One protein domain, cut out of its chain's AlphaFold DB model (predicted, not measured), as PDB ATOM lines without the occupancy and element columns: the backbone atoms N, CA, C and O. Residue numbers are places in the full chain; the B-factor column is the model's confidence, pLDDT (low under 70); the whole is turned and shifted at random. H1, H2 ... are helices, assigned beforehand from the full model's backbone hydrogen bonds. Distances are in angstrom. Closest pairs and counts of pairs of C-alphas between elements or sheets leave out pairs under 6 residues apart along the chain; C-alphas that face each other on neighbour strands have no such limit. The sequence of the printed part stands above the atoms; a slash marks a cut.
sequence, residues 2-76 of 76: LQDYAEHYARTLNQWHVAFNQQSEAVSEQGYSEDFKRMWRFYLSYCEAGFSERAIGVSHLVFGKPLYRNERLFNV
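AT A GLANCE: This is residues 2 to 76 of the 76 residues of the protein "Class I SAM-dependent methyltransferase" of Oceanospirillaceae bacterium (UniProt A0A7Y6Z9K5). Two long helices, H3 and H1, lie side by side and run opposite ways, with the short helix H2 in the turn that joins them at one end. From the other end of this pair a long tail without a named element, residues 53 to 76, leads away; its residues 63 to 72 stick out, and its last residues fold back toward the first printed ones. The printed part has 75 residues, with three named helices in the order H1, H2, H3 and no named strand, and its class is all helix. The whole is extended, with a radius of gyration of the C-alphas of 18.3 A and spans of 55 by 26 by 18 A.

HOW THE PARTS SIT: Begin with the longest helix, H3, residues 34 to 52. Then find H1, residues 6 to 22, which touches H3 with 26 pairs of C-alphas within 8 A. Look at Ala 10 and Glu 48, whose C-alphas are the closest of the two helices, 4.5 A apart. H1 and H3 run opposite ways at a shallow tilt of 22 degrees, with their centres 9.9 A apart. Next look at H2, residues 24 to 29, which only just touches H3, with 3 pairs of C-alphas within 8 A. H3 touches H2 with residues 34 to 37 alone, and the closest C-alphas of the two helices are those of Ser 24 and Lys 37, 7.5 A apart. H2 and H3 form a helical hairpin, running opposite ways at a steep tilt of 38 degrees. H1 and H2 meet only through their link. In H1, H2 and H3 you will find each O i to N i+4 pair within hydrogen-bond range.

IN THESE COORDINATES: Find C-alpha 34 at (220.831, 362.195, 221.892); from there H3 runs 27.0 A to C-alpha 52 at (227.584, 370.919, 246.546). Then go back to C-alpha 6 at (221.741, 371.243, 250.004), where H1 begins; its 17 residues run 24.6 A to C-alpha 22. H2 has 6 residues, from Ser 24 to Glu 29, and measures 8.9 A.

THE WHOLE: The two C-alphas farthest apart are those of Glu 29 and Leu 67, at 55.8 A, while those of Leu 2 and Val 76 are 10.4 A apart. Without residues 63 to 72, which stand free, the body has 65 residues and spans 50 by 21 by 16 A. The links from H1 to H2 and from H2 to H3 are tight, and the printed part has no cut. In the B-factor column the mean pLDDT of the printed part is 91.0; look for the model's low confidence, under 70, at residues 2 to 3 and 70 to 76.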
ATOM      1  N   LEU A   2     217.037 376.842 260.771       61.66
ATOM      2  CA  LEU A   2     217.002 376.624 259.318       61.66
ATOM      3  C   LEU A   2     217.883 375.404 259.032       61.66
ATOM      4  O   LEU A   2     219.099 375.483 259.180       61.66
ATOM      5  N   GLN A   3     217.266 374.268 258.723       67.19
ATOM      6  CA  GLN A   3     217.998 373.065 258.335       67.19
ATOM      7  C   GLN A   3     218.449 373.196 256.883       67.19
ATOM      8  O   GLN A   3     217.637 373.465 255.996       67.19
ATOM      9  N   ASP A   4     219.749 373.021 256.666       78.69
ATOM     10  CA  ASP A   4     220.361 373.033 255.345       78.69
ATOM     11  C   ASP A   4     220.338 371.622 254.753       78.69
ATOM     12  O   ASP A   4     220.946 370.696 255.293       78.69
ATOM     13  N   TYR A   5     219.614 371.470 253.645       89.31
ATOM     14  CA  TYR A   5     219.447 370.204 252.939       89.31
ATOM     15  C   TYR A   5     220.201 370.156 251.600       89.31
ATOM     16  O   TYR A   5     220.005 369.210 250.833       89.31
ATOM     17  N   ALA A   6     221.054 371.143 251.296       92.75
ATOM     18  CA  ALA A   6     221.741 371.243 250.004       92.75
ATOM     19  C   ALA A   6     222.539 369.973 249.659       92.75
ATOM     20  O   ALA A   6     222.376 369.420 248.574       92.75
ATOM     21  N   GLU A   7     223.301 369.440 250.617       94.38
ATOM     22  CA  GLU A   7     224.113 368.227 250.428       94.38
ATOM     23  C   GLU A   7     223.258 366.986 250.114       94.38
ATOM     24  O   GLU A   7     223.594 366.161 249.262       94.38
ATOM     25  N   HIS A   8     222.095 366.867 250.762       95.44
ATOM     26  CA  HIS A   8     221.150 365.790 250.466       95.44
ATOM     27  C   HIS A   8     220.629 365.887 249.029       95.44
ATOM     28  O   HIS A   8     220.441 364.865 248.360       95.44
ATOM     29  N   TYR A   9     220.415 367.107 248.541       97.19
ATOM     30  CA  TYR A   9     219.937 367.336 247.185       97.19
ATOM     31  C   TYR A   9     221.031 367.110 246.134       97.19
ATOM     32  O   TYR A   9     220.751 366.499 245.105       97.19
ATOM     33  N   ALA A  10     222.286 367.476 246.424       97.94
ATOM     34  CA  ALA A  10     223.436 367.115 245.592       97.94
ATOM     35  C   ALA A  10     223.530 365.588 245.417       97.94
ATOM     36  O   ALA A  10     223.548 365.084 244.291       97.94
ATOM     37  N   ARG A  11     223.446 364.826 246.518       98.12
ATOM     38  CA  ARG A  11     223.419 363.353 246.474       98.12
ATOM     39  C   ARG A  11     222.241 362.804 245.662       98.12
ATOM     40  O   ARG A  11     222.389 361.800 244.969       98.12
ATOM     41  N   THR A  12     221.077 363.443 245.750       98.38
ATOM     42  CA  THR A  12     219.885 363.042 244.986       98.38
ATOM     43  C   THR A  12     220.115 363.209 243.483       98.38
ATOM     44  O   THR A  12     219.858 362.284 242.713       98.38
ATOM     45  N   LEU A  13     220.664 364.353 243.066       98.69
ATOM     46  CA  LEU A  13     220.979 364.639 241.663       98.69
ATOM     47  C   LEU A  13     222.026 363.675 241.099       98.69
ATOM     48  O   LEU A  13     221.853 363.181 239.984       98.69
ATOM     49  N   ASN A  14     223.040 363.326 241.892       98.75
ATOM     50  CA  ASN A  14     224.021 362.307 241.530       98.75
ATOM     51  C   ASN A  14     223.360 360.944 241.255       98.75
ATOM     52  O   ASN A  14     223.593 360.322 240.216       98.75
ATOM     53  N   GLN A  15     222.480 360.498 242.157       98.81
ATOM     54  CA  GLN A  15     221.755 359.233 242.005       98.81
ATOM     55  C   GLN A  15     220.856 359.236 240.766       98.81
ATOM     56  O   GLN A  15     220.802 358.241 240.041       98.81
ATOM     57  N   TRP A  16     220.191 360.357 240.483       98.81
ATOM     58  CA  TRP A  16     219.400 360.512 239.265       98.81
ATOM     59  C   TRP A  16     220.262 360.511 238.006       98.81
ATOM     60  O   TRP A  16     219.873 359.888 237.023       98.81
ATOM     61  N   HIS A  17     221.438 361.140 238.024       98.75
ATOM     62  CA  HIS A  17     222.374 361.117 236.900       98.75
ATOM     63  C   HIS A  17     222.845 359.691 236.589       98.75
ATOM     64  O   HIS A  17     222.826 359.266 235.429       98.75
ATOM     65  N   VAL A  18     223.202 358.917 237.619       98.75
ATOM     66  CA  VAL A  18     223.569 357.500 237.475       98.75
ATOM     67  C   VAL A  18     222.410 356.693 236.888       98.75
ATOM     68  O   VAL A  18     222.601 355.997 235.891       98.75
ATOM     69  N   ALA A  19     221.207 356.820 237.454       98.69
ATOM     70  CA  ALA A  19     220.030 356.095 236.982       98.69
ATOM     71  C   ALA A  19     219.658 356.469 235.537       98.69
ATOM     72  O   ALA A  19     219.379 355.591 234.723       98.69
ATOM     73  N   PHE A  20     219.716 357.757 235.185       98.62
ATOM     74  CA  PHE A  20     219.446 358.237 233.829       98.62
ATOM     75  C   PHE A  20     220.408 357.624 232.807       98.62
ATOM     76  O   PHE A  20     219.979 357.158 231.754       98.62
ATOM     77  N   ASN A  21     221.703 357.566 233.129       98.25
ATOM     78  CA  ASN A  21     222.702 356.974 232.239       98.25
ATOM     79  C   ASN A  21     222.534 355.457 232.099       98.25
ATOM     80  O   ASN A  21     222.677 354.936 230.995       98.25
ATOM     81  N   GLN A  22     222.181 354.758 233.182       98.62
ATOM     82  CA  GLN A  22     221.861 353.325 233.137       98.62
ATOM     83  C   GLN A  22     220.626 353.026 232.277       98.62
ATOM     84  O   GLN A  22     220.562 351.973 231.656       98.62
ATOM     85  N   GLN A  23     219.669 353.954 232.214       98.12
ATOM     86  CA  GLN A  23     218.425 353.824 231.446       98.12
ATOM     87  C   GLN A  23     218.468 354.566 230.097       98.12
ATOM     88  O   GLN A  23     217.434 354.788 229.472       98.12
ATOM     89  N   SER A  24     219.655 354.961 229.621       96.88
ATOM     90  CA  SER A  24     219.814 355.789 228.413       96.88
ATOM     91  C   SER A  24     219.227 355.147 227.146       96.88
ATOM     92  O   SER A  24     218.759 355.859 226.253       96.88
ATOM     93  N   GLU A  25     219.224 353.816 227.060       98.06
ATOM     94  CA  GLU A  25     218.581 353.072 225.969       98.06
ATOM     95  C   GLU A  25     217.053 353.180 226.041       98.06
ATOM     96  O   GLU A  25     216.434 353.634 225.083       98.06
ATOM     97  N   ALA A  26     216.455 352.921 227.207       98.31
ATOM     98  CA  ALA A  26     215.017 353.086 227.429       98.31
ATOM     99  C   ALA A  26     214.540 354.533 227.191       98.31
ATOM    100  O   ALA A  26     213.421 354.770 226.738       98.31
ATOM    101  N   VAL A  27     215.384 355.532 227.471       97.88
ATOM    102  CA  VAL A  27     215.115 356.940 227.122       97.88
ATOM    103  C   VAL A  27     215.080 357.127 225.599       97.88
ATOM    104  O   VAL A  27     214.246 357.867 225.084       97.88
ATOM    105  N   SER A  28     215.954 356.437 224.864       97.88
ATOM    106  CA  SER A  28     215.938 356.418 223.398       97.88
ATOM    107  C   SER A  28     214.671 355.777 222.837       97.88
ATOM    108  O   SER A  28     214.079 356.320 221.909       97.88
ATOM    109  N   GLU A  29     214.242 354.649 223.402       98.38
ATOM    110  CA  GLU A  29     213.034 353.922 222.981       98.38
ATOM    111  C   GLU A  29     211.753 354.742 223.177       98.38
ATOM    112  O   GLU A  29     210.799 354.606 222.416       98.38
ATOM    113  N   GLN A  30     211.751 355.659 224.148       97.88
ATOM    114  CA  GLN A  30     210.678 356.639 224.350       97.88
ATOM    115  C   GLN A  30     210.662 357.765 223.297       97.88
ATOM    116  O   GLN A  30     209.769 358.610 223.319       97.88
ATOM    117  N   GLY A  31     211.628 357.795 222.372       98.19
ATOM    118  CA  GLY A  31     211.705 358.773 221.284       98.19
ATOM    119  C   GLY A  31     212.529 360.022 221.599       98.19
ATOM    120  O   GLY A  31     212.511 360.973 220.815       98.19
ATOM    121  N   TYR A  32     213.266 360.053 222.715       98.38
ATOM    122  CA  TYR A  32     214.129 361.187 223.047       98.38
ATOM    123  C   TYR A  32     215.471 361.131 222.305       98.38
ATOM    124  O   TYR A  32     216.138 360.097 222.248       98.38
ATOM    125  N   SER A  33     215.889 362.277 221.764       98.38
ATOM    126  CA  SER A  33     217.120 362.406 220.980       98.38
ATOM    127  C   SER A  33     218.387 362.355 221.839       98.38
ATOM    128  O   SER A  33     218.369 362.613 223.042       98.38
ATOM    129  N   GLU A  34     219.535 362.101 221.208       98.19
ATOM    130  CA  GLU A  34     220.831 362.195 221.892       98.19
ATOM    131  C   GLU A  34     221.122 363.600 222.436       98.19
ATOM    132  O   GLU A  34     221.706 363.736 223.514       98.19
ATOM    133  N   ASP A  35     220.657 364.653 221.758       98.50
ATOM    134  CA  ASP A  35     220.791 366.027 222.249       98.50
ATOM    135  C   ASP A  35     220.007 366.255 223.542       98.50
ATOM    136  O   ASP A  35     220.533 366.870 224.473       98.50
ATOM    137  N   PHE A  36     218.803 365.684 223.653       98.44
ATOM    138  CA  PHE A  36     218.050 365.692 224.905       98.44
ATOM    139  C   PHE A  36     218.845 365.010 226.021       98.44
ATOM    140  O   PHE A  36     219.012 365.581 227.099       98.44
ATOM    141  N   LYS A  37     219.413 363.826 225.759       98.56
ATOM    142  CA  LYS A  37     220.188 363.094 226.772       98.56
ATOM    143  C   LYS A  37     221.446 363.842 227.197       98.56
ATOM    144  O   LYS A  37     221.791 363.842 228.379       98.56
ATOM    145  N   ARG A  38     222.133 364.502 226.259       98.62
ATOM    146  CA  ARG A  38     223.286 365.363 226.560       98.62
ATOM    147  C   ARG A  38     222.888 366.533 227.448       98.62
ATOM    148  O   ARG A  38     223.578 366.799 228.430       98.62
ATOM    149  N   MET A  39     221.781 367.196 227.127       98.69
ATOM    150  CA  MET A  39     221.263 368.288 227.944       98.69
ATOM    151  C   MET A  39     220.869 367.797 229.343       98.69
ATOM    152  O   MET A  39     221.197 368.458 230.321       98.69
ATOM    153  N   TRP A  40     220.231 366.630 229.462       98.56
ATOM    154  CA  TRP A  40     219.818 366.083 230.761       98.56
ATOM    155  C   TRP A  40     221.007 365.700 231.642       98.56
ATOM    156  O   TRP A  40     221.023 366.027 232.826       98.56
ATOM    157  N   ARG A  41     222.046 365.086 231.058       98.69
ATOM    158  CA  ARG A  41     223.319 364.846 231.758       98.69
ATOM    159  C   ARG A  41     223.937 366.149 232.254       98.69
ATOM    160  O   ARG A  41     224.311 366.237 233.416       98.69
ATOM    161  N   PHE A  42     223.999 367.164 231.389       98.75
ATOM    162  CA  PHE A  42     224.508 368.478 231.772       98.75
ATOM    163  C   PHE A  42     223.692 369.089 232.914       98.75
ATOM    164  O   PHE A  42     224.275 369.522 233.899       98.75
ATOM    165  N   TYR A  43     222.365 369.089 232.805       98.75
ATOM    166  CA  TYR A  43     221.465 369.632 233.818       98.75
ATOM    167  C   TYR A  43     221.683 368.979 235.187       98.75
ATOM    168  O   TYR A  43     221.892 369.687 236.170       98.75
ATOM    169  N   LEU A  44     221.690 367.643 235.246       98.75
ATOM    170  CA  LEU A  44     221.834 366.915 236.508       98.75
ATOM    171  C   LEU A  44     223.189 367.201 237.170       98.75
ATOM    172  O   LEU A  44     223.216 367.559 238.347       98.75
ATOM    173  N   SER A  45     224.287 367.143 236.410       98.62
ATOM    174  CA  SER A  45     225.630 367.424 236.937       98.62
ATOM    175  C   SER A  45     225.836 368.900 237.296       98.62
ATOM    176  O   SER A  45     226.474 369.214 238.298       98.62
ATOM    177  N   TYR A  46     225.294 369.828 236.502       98.56
ATOM    178  CA  TYR A  46     225.389 371.265 236.773       98.56
ATOM    179  C   TYR A  46     224.649 371.634 238.062       98.56
ATOM    180  O   TYR A  46     225.176 372.369 238.896       98.56
ATOM    181  N   CYS A  47     223.444 371.098 238.256       98.38
ATOM    182  CA  CYS A  47     222.700 371.314 239.489       98.38
ATOM    183  C   CYS A  47     223.380 370.643 240.689       98.38
ATOM    184  O   CYS A  47     223.444 371.265 241.746       98.38
ATOM    185  N   GLU A  48     223.922 369.426 240.544       98.62
ATOM    186  CA  GLU A  48     224.692 368.754 241.606       98.62
ATOM    187  C   GLU A  48     225.854 369.636 242.079       98.62
ATOM    188  O   GLU A  48     226.014 369.860 243.282       98.62
ATOM    189  N   ALA A  49     226.611 370.208 241.137       98.06
ATOM    190  CA  ALA A  49     227.672 371.168 241.428       98.06
ATOM    191  C   ALA A  49     227.130 372.417 242.144       98.06
ATOM    192  O   ALA A  49     227.677 372.842 243.154       98.06
ATOM    193  N   GLY A  50     226.009 372.978 241.683       97.94
ATOM    194  CA  GLY A  50     225.391 374.140 242.326       97.94
ATOM    195  C   GLY A  50     225.019 373.907 243.796       97.94
ATOM    196  O   GLY A  50     225.221 374.795 244.627       97.94
ATOM    197  N   PHE A  51     224.487 372.725 244.125       97.50
ATOM    198  CA  PHE A  51     224.141 372.367 245.504       97.50
ATOM    199  C   PHE A  51     225.375 372.029 246.357       97.50
ATOM    200  O   PHE A  51     225.449 372.481 247.497       97.50
ATOM    201  N   SER A  52     226.351 371.286 245.819       96.81
ATOM    202  CA  SER A  52     227.584 370.919 246.546       96.81
ATOM    203  C   SER A  52     228.484 372.125 246.839       96.81
ATOM    204  O   SER A  52     229.005 372.257 247.944       96.81
ATOM    205  N   GLU A  53     228.573 373.075 245.906       96.69
ATOM    206  CA  GLU A  53     229.309 374.337 246.076       96.69
ATOM    207  C   GLU A  53     228.528 375.390 246.882       96.69
ATOM    208  O   GLU A  53     228.979 376.527 247.033       96.69
ATOM    209  N   ARG A  54     227.335 375.050 247.396       92.88
ATOM    210  CA  ARG A  54     226.446 375.960 248.149       92.88
ATOM    211  C   ARG A  54     226.083 377.244 247.388       92.88
ATOM    212  O   ARG A  54     225.685 378.236 247.997       92.88
ATOM    213  N   ALA A  55     226.181 377.225 246.059       95.69
ATOM    214  CA  ALA A  55     225.738 378.319 245.196       95.69
ATOM    215  C   ALA A  55     224.203 378.427 245.170       95.69
ATOM    216  O   ALA A  55     223.652 379.506 244.951       95.69
ATOM    217  N   ILE A  56     223.519 377.308 245.420       94.75
ATOM    218  CA  ILE A  56     222.072 377.204 245.619       94.75
ATOM    219  C   ILE A  56     221.768 376.305 246.826       94.75
ATOM    220  O   ILE A  56     222.600 375.503 247.245       94.75
ATOM    221  N   GLY A  57     220.566 376.435 247.392       92.38
ATOM    222  CA  GLY A  57     220.136 375.674 248.566       92.38
ATOM    223  C   GLY A  57     218.679 375.226 248.480       92.38
ATOM    224  O   GLY A  57     217.918 375.676 247.623       92.38
ATOM    225  N   VAL A  58     218.292 374.326 249.381       92.88
ATOM    226  CA  VAL A  58     216.917 373.834 249.534       92.88
ATOM    227  C   VAL A  58     216.524 373.900 251.007       92.88
ATOM    228  O   VAL A  58     217.333 373.628 251.895       92.88
ATOM    229  N   SER A  59     215.287 374.308 251.281       90.12
ATOM    230  CA  SER A  59     214.807 374.526 252.645       90.12
ATOM    231  C   SER A  59     213.400 373.984 252.832       90.12
ATOM    232  O   SER A  59     212.516 374.202 252.004       90.12
ATOM    233  N   HIS A  60     213.181 373.329 253.968       88.88
ATOM    234  CA  HIS A  60     211.849 373.001 254.454       88.88
ATOM    235  C   HIS A  60     211.402 374.093 255.422       88.88
ATOM    236  O   HIS A  60     211.980 374.266 256.494       88.88
ATOM    237  N   LEU A  61     210.386 374.854 255.021       87.44
ATOM    238  CA  LEU A  61     209.859 375.959 255.810       87.44
ATOM    239  C   LEU A  61     208.535 375.549 256.448       87.44
ATOM    240  O   LEU A  61     207.611 375.112 255.764       87.44
ATOM    241  N   VAL A  62     208.444 375.720 257.765       85.75
ATOM    242  CA  VAL A  62     207.206 375.535 258.524       85.75
ATOM    243  C   VAL A  62     206.758 376.897 259.026       85.75
ATOM    244  O   VAL A  62     207.479 377.563 259.768       85.75
ATOM    245  N   PHE A  63     205.558 377.307 258.629       86.75
ATOM    246  CA  PHE A  63     204.978 378.585 259.029       86.75
ATOM    247  C   PHE A  63     203.914 378.381 260.106       86.75
ATOM    248  O   PHE A  63     203.081 377.478 260.020       86.75
ATOM    249  N   GLY A  64     203.930 379.248 261.117       87.31
ATOM    250  CA  GLY A  64     202.936 379.296 262.184       87.31
ATOM    251  C   GLY A  64     202.326 380.689 262.287       87.31
ATOM    252  O   GLY A  64     203.009 381.695 262.112       87.31
ATOM    253  N   LYS A  65     201.026 380.751 262.584       89.69
ATOM    254  CA  LYS A  65     200.341 382.008 262.928       89.69
ATOM    255  C   LYS A  65     200.887 382.574 264.253       89.69
ATOM    256  O   LYS A  65     201.412 381.800 265.059       89.69
ATOM    257  N   PRO A  66     200.737 383.887 264.523       89.12
ATOM    258  CA  PRO A  66     201.101 384.460 265.816       89.12
ATOM    259  C   PRO A  66     200.498 383.649 266.971       89.12
ATOM    260  O   PRO A  66     199.357 383.198 266.882       89.12
ATOM    261  N   LEU A  67     201.272 383.458 268.043       84.38
ATOM    262  CA  LEU A  67     200.915 382.661 269.230       84.38
ATOM    263  C   LEU A  67     200.801 381.137 269.016       84.38
ATOM    264  O   LEU A  67     200.436 380.424 269.951       84.38
ATOM    265  N   TYR A  68     201.148 380.605 267.840       83.50
ATOM    266  CA  TYR A  68     201.229 379.158 267.636       83.50
ATOM    267  C   TYR A  68     202.335 378.542 268.513       83.50
ATOM    268  O   TYR A  68     203.516 378.835 268.335       83.50
ATOM    269  N   ARG A  69     201.950 377.681 269.465       78.50
ATOM    270  CA  ARG A  69     202.867 376.909 270.317       78.50
ATOM    271  C   ARG A  69     202.814 375.442 269.910       78.50
ATOM    272  O   ARG A  69     201.805 374.778 270.123       78.50
ATOM    273  N   ASN A  70     203.899 374.942 269.326       69.69
ATOM    274  CA  ASN A  70     204.088 373.520 269.055       69.69
ATOM    275  C   ASN A  70     205.423 373.081 269.660       69.69
ATOM    276  O   ASN A  70     206.479 373.429 269.139       69.69
ATOM    277  N   GLU A  71     205.366 372.319 270.753       62.00
ATOM    278  CA  GLU A  71     206.540 371.841 271.498       62.00
ATOM    279  C   GLU A  71     207.457 370.932 270.661       62.00
ATOM    280  O   GLU A  71     208.646 370.823 270.948       62.00
ATOM    281  N   ARG A  72     206.949 370.323 269.577       63.69
ATOM    282  CA  ARG A  72     207.743 369.450 268.697       63.69
ATOM    283  C   ARG A  72     208.584 370.201 267.664       63.69
ATOM    284  O   ARG A  72     209.539 369.626 267.163       63.69
ATOM    285  N   LEU A  73     208.262 371.457 267.338       58.72
ATOM    286  CA  LEU A  73     209.018 372.234 266.337       58.72
ATOM    287  C   LEU A  73     210.284 372.898 266.901       58.72
ATOM    288  O   LEU A  73     211.113 373.373 266.129       58.72
ATOM    289  N   PHE A  74     210.434 372.940 268.227       54.56
ATOM    290  CA  PHE A  74     211.573 373.568 268.907       54.56
ATOM    291  C   PHE A  74     212.598 372.561 269.458       54.56
ATOM    292  O   PHE A  74     213.618 372.984 269.988       54.56
ATOM    293  N   ASN A  75     212.338 371.256 269.307       45.31
ATOM    294  CA  ASN A  75     213.182 370.157 269.799       45.31
ATOM    295  C   ASN A  75     213.852 369.343 268.672       45.31
ATOM    296  O   ASN A  75     214.224 368.191 268.887       45.31
ATOM    297  N   VAL A  76     213.987 369.928 267.478       48.41
ATOM    298  CA  VAL A  76     214.793 369.375 266.376       48.41
ATOM    299  C   VAL A  76     216.018 370.246 266.164       48.41
ATOM    300  O   VAL A  76     215.833 371.486 266.081       48.41
TER     301      VAL A  76